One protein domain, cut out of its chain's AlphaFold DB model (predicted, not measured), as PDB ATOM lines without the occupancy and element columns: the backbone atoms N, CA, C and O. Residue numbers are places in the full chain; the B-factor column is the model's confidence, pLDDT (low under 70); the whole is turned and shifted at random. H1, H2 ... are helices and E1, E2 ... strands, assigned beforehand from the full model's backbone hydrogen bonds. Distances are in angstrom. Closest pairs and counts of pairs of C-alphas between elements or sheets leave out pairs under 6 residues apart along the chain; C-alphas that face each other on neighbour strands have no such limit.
ATOM      1  N   THR A 524     -45.062  42.892  27.675       73.94
ATOM      2  CA  THR A 524     -44.941  42.895  26.216       73.94
ATOM      3  C   THR A 524     -44.307  41.600  25.724       73.94
ATOM      4  O   THR A 524     -43.268  41.195  26.248       73.94
ATOM      5  N   LEU A 525     -44.885  40.977  24.697       77.75
ATOM      6  CA  LEU A 525     -44.272  39.856  23.989       77.75
ATOM      7  C   LEU A 525     -43.827  40.344  22.612       77.75
ATOM      8  O   LEU A 525     -44.650  40.699  21.783       77.75
ATOM      9  N   SER A 526     -42.529  40.376  22.356       82.19
ATOM     10  CA  SER A 526     -41.989  40.822  21.065       82.19
ATOM     11  C   SER A 526     -41.141  39.733  20.425       82.19
ATOM     12  O   SER A 526     -40.790  38.748  21.072       82.19
ATOM     13  N   ILE A 527     -40.815  39.893  19.146       86.31
ATOM     14  CA  ILE A 527     -39.862  39.032  18.443       86.31
ATOM     15  C   ILE A 527     -38.568  39.813  18.239       86.31
ATOM     16  O   ILE A 527     -38.602  40.996  17.910       86.31
ATOM     17  N   SER A 528     -37.431  39.147  18.432       89.31
ATOM     18  CA  SER A 528     -36.116  39.730  18.167       89.31
ATOM     19  C   SER A 528     -35.946  40.180  16.709       89.31
ATOM     20  O   SER A 528     -36.384  39.503  15.777       89.31
ATOM     21  N   ASP A 529     -35.242  41.298  16.511       86.12
ATOM     22  CA  ASP A 529     -34.932  41.849  15.182       86.12
ATOM     23  C   ASP A 529     -34.216  40.817  14.282       86.12
ATOM     24  O   ASP A 529     -34.457  40.766  13.073       86.12
ATOM     25  N   GLU A 530     -33.383  39.949  14.871       86.12
ATOM     26  CA  GLU A 530     -32.698  38.846  14.184       86.12
ATOM     27  C   GLU A 530     -33.694  37.831  13.603       86.12
ATOM     28  O   GLU A 530     -33.614  37.493  12.420       86.12
ATOM     29  N   LEU A 531     -34.677  37.394  14.399       88.81
ATOM     30  CA  LEU A 531     -35.676  36.420  13.962       88.81
ATOM     31  C   LEU A 531     -36.652  37.028  12.943       88.81
ATOM     32  O   LEU A 531     -36.988  36.374  11.955       88.81
ATOM     33  N   ILE A 532     -37.037  38.300  13.107       87.75
ATOM     34  CA  ILE A 532     -37.823  39.042  12.102       87.75
ATOM     35  C   ILE A 532     -37.064  39.112  10.775       87.75
ATOM     36  O   ILE A 532     -37.634  38.864   9.710       87.75
ATOM     37  N   SER A 533     -35.775  39.440  10.827       88.19
ATOM     38  CA  SER A 533     -34.930  39.511   9.636       88.19
ATOM     39  C   SER A 533     -34.804  38.144   8.972       88.19
ATOM     40  O   SER A 533     -34.946  38.051   7.754       88.19
ATOM     41  N   ALA A 534     -34.627  37.077   9.758       89.44
ATOM     42  CA  ALA A 534     -34.556  35.706   9.266       89.44
ATOM     43  C   ALA A 534     -35.840  35.267   8.540       89.44
ATOM     44  O   ALA A 534     -35.744  34.608   7.505       89.44
ATOM     45  N   VAL A 535     -37.021  35.676   9.016       90.06
ATOM     46  CA  VAL A 535     -38.297  35.446   8.312       90.06
ATOM     47  C   VAL A 535     -38.359  36.241   7.006       90.06
ATOM     48  O   VAL A 535     -38.674  35.687   5.954       90.06
ATOM     49  N   LYS A 536     -37.995  37.530   7.029       87.06
ATOM     50  CA  LYS A 536     -38.026  38.398   5.835       87.06
ATOM     51  C   LYS A 536     -37.106  37.917   4.715       87.06
ATOM     52  O   LYS A 536     -37.459  38.043   3.546       87.06
ATOM     53  N   VAL A 537     -35.934  37.384   5.061       87.94
ATOM     54  CA  VAL A 537     -34.982  36.831   4.084       87.94
ATOM     55  C   VAL A 537     -35.239  35.354   3.755       87.94
ATOM     56  O   VAL A 537     -34.445  34.749   3.041       87.94
ATOM     57  N   GLY A 538     -36.331  34.768   4.265       86.81
ATOM     58  CA  GLY A 538     -36.761  33.403   3.948       86.81
ATOM     59  C   GLY A 538     -35.931  32.288   4.587       86.81
ATOM     60  O   GLY A 538     -36.016  31.147   4.146       86.81
ATOM     61  N   LYS A 539     -35.121  32.586   5.612       90.94
ATOM     62  CA  LYS A 539     -34.388  31.565   6.388       90.94
ATOM     63  C   LYS A 539     -35.315  30.793   7.324       90.94
ATOM     64  O   LYS A 539     -35.113  29.609   7.565       90.94
ATOM     65  N   ILE A 540     -36.319  31.484   7.855       93.25
ATOM     66  CA  ILE A 540     -37.406  30.922   8.655       93.25
ATOM     67  C   ILE A 540     -38.692  31.090   7.852       93.25
ATOM     68  O   ILE A 540     -38.967  32.174   7.342       93.25
ATOM     69  N   ASN A 541     -39.482  30.028   7.742       90.69
ATOM     70  CA  ASN A 541     -40.744  30.045   7.011       90.69
ATOM     71  C   ASN A 541     -41.821  30.777   7.820       90.69
ATOM     72  O   ASN A 541     -42.526  31.629   7.282       90.69
ATOM     73  N   SER A 542     -41.933  30.464   9.114       90.50
ATOM     74  CA  SER A 542     -42.846  31.156  10.022       90.50
ATOM     75  C   SER A 542     -42.492  30.963  11.497       90.50
ATOM     76  O   SER A 542     -41.844  29.985  11.886       90.50
ATOM     77  N   VAL A 543     -42.983  31.879  12.328       91.50
ATOM     78  CA  VAL A 543     -43.019  31.768  13.789       91.50
ATOM     79  C   VAL A 543     -44.477  31.807  14.230       91.50
ATOM     80  O   VAL A 543     -45.205  32.740  13.898       91.50
ATOM     81  N   PHE A 544     -44.896  30.807  14.994       89.69
ATOM     82  CA  PHE A 544     -46.221  30.708  15.588       89.69
ATOM     83  C   PHE A 544     -46.114  30.725  17.108       89.69
ATOM     84  O   PHE A 544     -45.314  29.990  17.683       89.69
ATOM     85  N   ALA A 545     -46.941  31.538  17.756       87.06
ATOM     86  CA  ALA A 545     -47.125  31.520  19.201       87.06
ATOM     87  C   ALA A 545     -48.588  31.219  19.524       87.06
ATOM     88  O   ALA A 545     -49.486  31.800  18.918       87.06
ATOM     89  N   TYR A 546     -48.832  30.316  20.468       83.69
ATOM     90  CA  TYR A 546     -50.166  29.876  20.858       83.69
ATOM     91  C   TYR A 546     -50.329  29.937  22.379       83.69
ATOM     92  O   TYR A 546     -49.517  29.382  23.120       83.69
ATOM     93  N   ASP A 547     -51.377  30.623  22.834       78.94
ATOM     94  CA  ASP A 547     -51.821  30.632  24.231       78.94
ATOM     95  C   ASP A 547     -52.968  29.627  24.385       78.94
ATOM     96  O   ASP A 547     -54.080  29.832  23.886       78.94
ATOM     97  N   ASP A 548     -52.691  28.529  25.086       65.69
ATOM     98  CA  ASP A 548     -53.616  27.414  25.277       65.69
ATOM     99  C   ASP A 548     -54.819  27.757  26.165       65.69
ATOM    100  O   ASP A 548     -55.864  27.109  26.053       65.69
ATOM    101  N   VAL A 549     -54.715  28.797  26.996       62.91
ATOM    102  CA  VAL A 549     -55.784  29.241  27.900       62.91
ATOM    103  C   VAL A 549     -56.750  30.188  27.195       62.91
ATOM    104  O   VAL A 549     -57.964  30.066  27.373       62.91
ATOM    105  N   SER A 550     -56.245  31.146  26.409       62.47
ATOM    106  CA  SER A 550     -57.109  32.072  25.654       62.47
ATOM    107  C   SER A 550     -57.568  31.520  24.303       62.47
ATOM    108  O   SER A 550     -58.515  32.056  23.725       62.47
ATOM    109  N   GLY A 551     -56.922  30.463  23.798       65.75
ATOM    110  CA  GLY A 551     -57.154  29.923  22.458       65.75
ATOM    111  C   GLY A 551     -56.690  30.864  21.340       65.75
ATOM    112  O   GLY A 551     -57.106  30.695  20.193       65.75
ATOM    113  N   LYS A 552     -55.874  31.876  21.665       69.50
ATOM    114  CA  LYS A 552     -55.358  32.866  20.711       69.50
ATOM    115  C   LYS A 552     -54.044  32.365  20.111       69.50
ATOM    116  O   LYS A 552     -53.180  31.847  20.818       69.50
ATOM    117  N   ALA A 553     -53.909  32.531  18.801       76.94
ATOM    118  CA  ALA A 553     -52.697  32.231  18.054       76.94
ATOM    119  C   ALA A 553     -52.187  33.503  17.379       76.94
ATOM    120  O   ALA A 553     -52.982  34.330  16.930       76.94
ATOM    121  N   TRP A 554     -50.871  33.630  17.289       82.88
ATOM    122  CA  TRP A 554     -50.189  34.709  16.594       82.88
ATOM    123  C   TRP A 554     -49.190  34.132  15.612       82.88
ATOM    124  O   TRP A 554     -48.597  33.078  15.860       82.88
ATOM    125  N   SER A 555     -49.018  34.831  14.497       83.88
ATOM    126  CA  SER A 555     -48.143  34.391  13.424       83.88
ATOM    127  C   SER A 555     -47.269  35.527  12.913       83.88
ATOM    128  O   SER A 555     -47.666  36.696  12.881       83.88
ATOM    129  N   LEU A 556     -46.043  35.159  12.564       86.62
ATOM    130  CA  LEU A 556     -45.098  35.977  11.832       86.62
ATOM    131  C   LEU A 556     -44.626  35.136  10.653       86.62
ATOM    132  O   LEU A 556     -44.016  34.081  10.842       86.62
ATOM    133  N   ASP A 557     -44.890  35.622   9.454       87.06
ATOM    134  CA  ASP A 557     -44.348  35.097   8.209       87.06
ATOM    135  C   ASP A 557     -43.982  36.266   7.275       87.06
ATOM    136  O   ASP A 557     -43.989  37.434   7.670       87.06
ATOM    137  N   SER A 558     -43.598  35.970   6.033       80.50
ATOM    138  CA  SER A 558     -43.212  37.007   5.064       80.50
ATOM    139  C   SER A 558     -44.329  38.007   4.706       80.50
ATOM    140  O   SER A 558     -44.029  39.100   4.226       80.50
ATOM    141  N   ALA A 559     -45.599  37.651   4.918       75.75
ATOM    142  CA  ALA A 559     -46.783  38.435   4.573       75.75
ATOM    143  C   ALA A 559     -47.536  38.975   5.803       75.75
ATOM    144  O   ALA A 559     -48.212  40.000   5.701       75.75
ATOM    145  N   ILE A 560     -47.428  38.305   6.950       72.81
ATOM    146  CA  ILE A 560     -48.215  38.557   8.158       72.81
ATOM    147  C   ILE A 560     -47.283  38.893   9.325       72.81
ATOM    148  O   ILE A 560     -46.309  38.190   9.582       72.81
ATOM    149  N   ASN A 561     -47.604  39.955  10.070       75.56
ATOM    150  CA  ASN A 561     -46.958  40.292  11.340       75.56
ATOM    151  C   ASN A 561     -48.029  40.610  12.390       75.56
ATOM    152  O   ASN A 561     -48.448  41.759  12.534       75.56
ATOM    153  N   GLU A 562     -48.500  39.575  13.081       70.94
ATOM    154  CA  GLU A 562     -49.645  39.652  13.997       70.94
ATOM    155  C   GLU A 562     -49.271  39.449  15.472       70.94
ATOM    156  O   GLU A 562     -50.148  39.224  16.300       70.94
ATOM    157  N   PHE A 563     -47.990  39.531  15.842       69.31
ATOM    158  CA  PHE A 563     -47.585  39.364  17.241       69.31
ATOM    159  C   PHE A 563     -48.135  40.486  18.146       69.31
ATOM    160  O   PHE A 563     -48.124  41.655  17.755       69.31
ATOM    161  N   PRO A 564     -48.641  40.156  19.351       63.66
ATOM    162  CA  PRO A 564     -49.319  41.114  20.216       63.66
ATOM    163  C   PRO A 564     -48.304  41.997  20.941       63.66
ATOM    164  O   PRO A 564     -47.286  41.508  21.415       63.66
ATOM    165  N   THR A 565     -48.615  43.271  21.166       61.12
ATOM    166  CA  THR A 565     -47.763  44.137  22.000       61.12
ATOM    167  C   THR A 565     -47.882  43.857  23.502       61.12
ATOM    168  O   THR A 565     -47.061  44.356  24.260       61.12
ATOM    169  N   SER A 566     -48.853  43.052  23.957       65.00
ATOM    170  CA  SER A 566     -49.096  42.772  25.386       65.00
ATOM    171  C   SER A 566     -49.700  41.382  25.654       65.00
ATOM    172  O   SER A 566     -50.578  40.932  24.919       65.00
ATOM    173  N   PHE A 567     -49.277  40.739  26.742       69.56
ATOM    174  CA  PHE A 567     -49.568  39.363  27.160       69.56
ATOM    175  C   PHE A 567     -49.744  39.279  28.689       69.56
ATOM    176  O   PHE A 567     -49.047  39.982  29.412       69.56
ATOM    177  N   LEU A 568     -50.670  38.457  29.211       71.69
ATOM    178  CA  LEU A 568     -50.924  38.377  30.663       71.69
ATOM    179  C   LEU A 568     -49.800  37.619  31.386       71.69
ATOM    180  O   LEU A 568     -49.468  36.493  31.016       71.69
ATOM    181  N   ASN A 569     -49.270  38.208  32.454       71.12
ATOM    182  CA  ASN A 569     -48.215  37.617  33.270       71.12
ATOM    183  C   ASN A 569     -48.659  36.318  33.947       71.12
ATOM    184  O   ASN A 569     -49.812  36.155  34.345       71.12
ATOM    185  N   GLY A 570     -47.717  35.382  34.085       68.69
ATOM    186  CA  GLY A 570     -47.954  34.094  34.737       68.69
ATOM    187  C   GLY A 570     -48.647  33.050  33.853       68.69
ATOM    188  O   GLY A 570     -49.076  32.008  34.353       68.69
ATOM    189  N   ARG A 571     -48.758  33.308  32.544       74.00
ATOM    190  CA  ARG A 571     -49.262  32.347  31.553       74.00
ATOM    191  C   ARG A 571     -48.124  31.685  30.775       74.00
ATOM    192  O   ARG A 571     -47.024  32.229  30.663       74.00
ATOM    193  N   SER A 572     -48.402  30.488  30.259       79.56
ATOM    194  CA  SER A 572     -47.477  29.742  29.401       79.56
ATOM    195  C   SER A 572     -47.844  29.937  27.936       79.56
ATOM    196  O   SER A 572     -49.021  29.932  27.596       79.56
ATOM    197  N   ILE A 573     -46.839  30.092  27.082       83.69
ATOM    198  CA  ILE A 573     -47.009  30.190  25.631       83.69
ATOM    199  C   ILE A 573     -46.289  29.020  24.977       83.69
ATOM    200  O   ILE A 573     -45.142  28.716  25.322       83.69
ATOM    201  N   GLU A 574     -46.952  28.399  24.012       89.56
ATOM    202  CA  GLU A 574     -46.337  27.455  23.094       89.56
ATOM    203  C   GLU A 574     -45.761  28.216  21.894       89.56
ATOM    204  O   GLU A 574     -46.458  29.016  21.273       89.56
ATOM    205  N   ILE A 575     -44.500  27.963  21.543       91.62
ATOM    206  CA  ILE A 575     -43.846  28.581  20.380       91.62
ATOM    207  C   ILE A 575     -43.460  27.492  19.391       91.62
ATOM    208  O   ILE A 575     -42.823  26.513  19.770       91.62
ATOM    209  N   THR A 576     -43.795  27.681  18.120       92.56
ATOM    210  CA  THR A 576     -43.384  26.813  17.015       92.56
ATOM    211  C   THR A 576     -42.697  27.642  15.938       92.56
ATOM    212  O   THR A 576     -43.275  28.593  15.423       92.56
ATOM    213  N   ILE A 577     -41.474  27.273  15.573       93.44
ATOM    214  CA  ILE A 577     -40.714  27.885  14.479       93.44
ATOM    215  C   ILE A 577     -40.574  26.856  13.363       93.44
ATOM    216  O   ILE A 577     -40.204  25.712  13.633       93.44
ATOM    217  N   SER A 578     -40.871  27.250  12.128       92.06
ATOM    218  CA  SER A 578     -40.722  26.389  10.954       92.06
ATOM    219  C   SER A 578     -39.605  26.880  10.031       92.06
ATOM    220  O   SER A 578     -39.475  28.080   9.791       92.06
ATOM    221  N   ALA A 579     -38.781  25.958   9.536       91.06
ATOM    222  CA  ALA A 579     -37.626  26.243   8.684       91.06
ATOM    223  C   ALA A 579     -37.329  25.060   7.748       91.06
ATOM    224  O   ALA A 579     -37.620  23.922   8.098       91.06
ATOM    225  N   GLU A 580     -36.734  25.289   6.578       85.56
ATOM    226  CA  GLU A 580     -36.361  24.212   5.640       85.56
ATOM    227  C   GLU A 580     -34.868  23.860   5.755       85.56
ATOM    228  O   GLU A 580     -34.503  22.848   6.356       85.56
ATOM    229  N   ASP A 581     -33.993  24.741   5.264       84.88
ATOM    230  CA  ASP A 581     -32.532  24.540   5.254       84.88
ATOM    231  C   ASP A 581     -31.820  25.103   6.500       84.88
ATOM    232  O   ASP A 581     -30.595  25.044   6.620       84.88
ATOM    233  N   TYR A 582     -32.581  25.653   7.444       89.00
ATOM    234  CA  TYR A 582     -32.066  26.302   8.647       89.00
ATOM    235  C   TYR A 582     -32.558  25.603   9.909       89.00
ATOM    236  O   TYR A 582     -33.654  25.045   9.951       89.00
ATOM    237  N   GLY A 583     -31.720  25.641  10.939       87.31
ATOM    238  CA  GLY A 583     -31.967  25.051  12.241       87.31
ATOM    239  C   GLY A 583     -32.000  26.089  13.342       87.31
ATOM    240  O   GLY A 583     -31.445  27.185  13.210       87.31
ATOM    241  N   VAL A 584     -32.662  25.706  14.428       89.44
ATOM    242  CA  VAL A 584     -32.881  26.534  15.610       89.44
ATOM    243  C   VAL A 584     -32.340  25.781  16.817       89.44
ATOM    244  O   VAL A 584     -32.901  24.763  17.232       89.44
ATOM    245  N   SER A 585     -31.243  26.284  17.388       84.75
ATOM    246  CA  SER A 585     -30.565  25.637  18.520       84.75
ATOM    247  C   SER A 585     -31.401  25.657  19.794       84.75
ATOM    248  O   SER A 585     -31.445  24.680  20.546       84.75
ATOM    249  N   ASP A 586     -32.063  26.780  20.035       90.25
ATOM    250  CA  ASP A 586     -32.856  27.058  21.217       90.25
ATOM    251  C   ASP A 586     -33.936  28.099  20.900       90.25
ATOM    252  O   ASP A 586     -33.820  28.874  19.953       90.25
ATOM    253  N   ILE A 587     -35.002  28.097  21.695       91.19
ATOM    254  CA  ILE A 587     -36.034  29.132  21.705       91.19
ATOM    255  C   ILE A 587     -36.008  29.745  23.102       91.19
ATOM    256  O   ILE A 587     -36.257  29.054  24.095       91.19
ATOM    257  N   CYS A 588     -35.664  31.027  23.191       88.06
ATOM    258  CA  CYS A 588     -35.462  31.751  24.447       88.06
ATOM    259  C   CYS A 588     -34.489  31.031  25.404       88.06
ATOM    260  O   CYS A 588     -34.766  30.905  26.600       88.06
ATOM    261  N   GLY A 589     -33.381  30.488  24.885       85.75
ATOM    262  CA  GLY A 589     -32.383  29.759  25.674       85.75
ATOM    263  C   GLY A 589     -32.802  28.349  26.107       85.75
ATOM    264  O   GLY A 589     -32.071  27.700  26.858       85.75
ATOM    265  N   LYS A 590     -33.968  27.850  25.672       88.25
ATOM    266  CA  LYS A 590     -34.448  26.488  25.959       88.25
ATOM    267  C   LYS A 590     -34.430  25.624  24.700       88.25
ATOM    268  O   LYS A 590     -34.897  26.045  23.648       88.25
ATOM    269  N   ALA A 591     -33.949  24.388  24.824       86.12
ATOM    270  CA  ALA A 591     -33.906  23.447  23.707       86.12
ATOM    271  C   ALA A 591     -35.329  23.074  23.225       86.12
ATOM    272  O   ALA A 591     -36.122  22.578  24.036       86.12
ATOM    273  N   PRO A 592     -35.669  23.285  21.937       91.44
ATOM    274  CA  PRO A 592     -36.969  22.932  21.392       91.44
ATOM    275  C   PRO A 592     -37.070  21.432  21.102       91.44
ATOM    276  O   PRO A 592     -36.079  20.721  20.922       91.44
ATOM    277  N   ARG A 593     -38.305  20.945  21.005       89.81
ATOM    278  CA  ARG A 593     -38.620  19.653  20.395       89.81
ATOM    279  C   ARG A 593     -38.597  19.783  18.881       89.81
ATOM    280  O   ARG A 593     -39.059  20.783  18.346       89.81
TER     281      ARG A 593
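This is residues 524 to 593 of the 1056 residues of the protein "Dockerin domain-containing protein" of Oscillospiraceae bacterium (UniProt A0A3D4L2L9). A small wall of three antiparallel strands, in the order E3, E2, E4, has one face partly covered, by the short helix H1 near one end and by E1, which leads into H1 on that side; the other face is bare. The long stretch of residues 557 to 570 loops back from E3 on the covered side to reach the start of E4, and beyond the E4 edge the short strand E5 and the last residues run on as a tail. The printed part has 70 residues with one named helix and five named strands, in the order E1, H1, E2, E3, E4, E5; the class is mixed, helices and strands, with under half of the residues in named elements. It is compact, with a radius of gyration of the C-alphas of 12.1 A and spans of 34 by 27 by 19 A.

The longest strand by residues, E4, is residues 571 to 579 and runs 26.4 A, from C-alpha 571 at (-49.262, 32.347, 31.553) to C-alpha 579 at (-37.626, 26.243, 8.684). E2 is residues 542 to 547, 16.8 A, and E3 is residues 552 to 556, 13.9 A. H1 is residues 529 to 536, 10.4 A. E1 is residues 525 to 527, with C-alpha 525 at (-44.272, 39.856, 23.989), and E5 is residues 582 to 584.

E2 is the inner strand of the sheet, with edge strands E3 and E4. E2 and E4 are antiparallel at 162 degrees, with N 544 and O 576 within hydrogen-bond range at 2.8 A. E2 and E3 form a hairpin, antiparallel at 163 degrees, with N 554 and O 545 within range at 2.8 A. H1 is on the sheet, at a height over the sheet of 9.0 A, and lies over E2. It only just stands up from the sheet, its line rising 41 degrees. The closest C-alphas of H1 and E2 are those of Val 535 and Ser 542, 6.5 A apart. In H1 every O i to N i+4 pair is within hydrogen-bond range. E1 and H1 meet only through their link, and so do E4 and E5. E1 and E5 pair with no named strand, and they are apart from each other.

The two C-alphas farthest apart, those of Asn 569 and Asp 581, are 34.7 A apart. The printed part has no cut. The link from E3 to E4, 14 residues, is long; the other links are tight. The mean pLDDT of the printed part is 82.3, and it is under 70 at residues 548 to 552, 563 to 567 and 570.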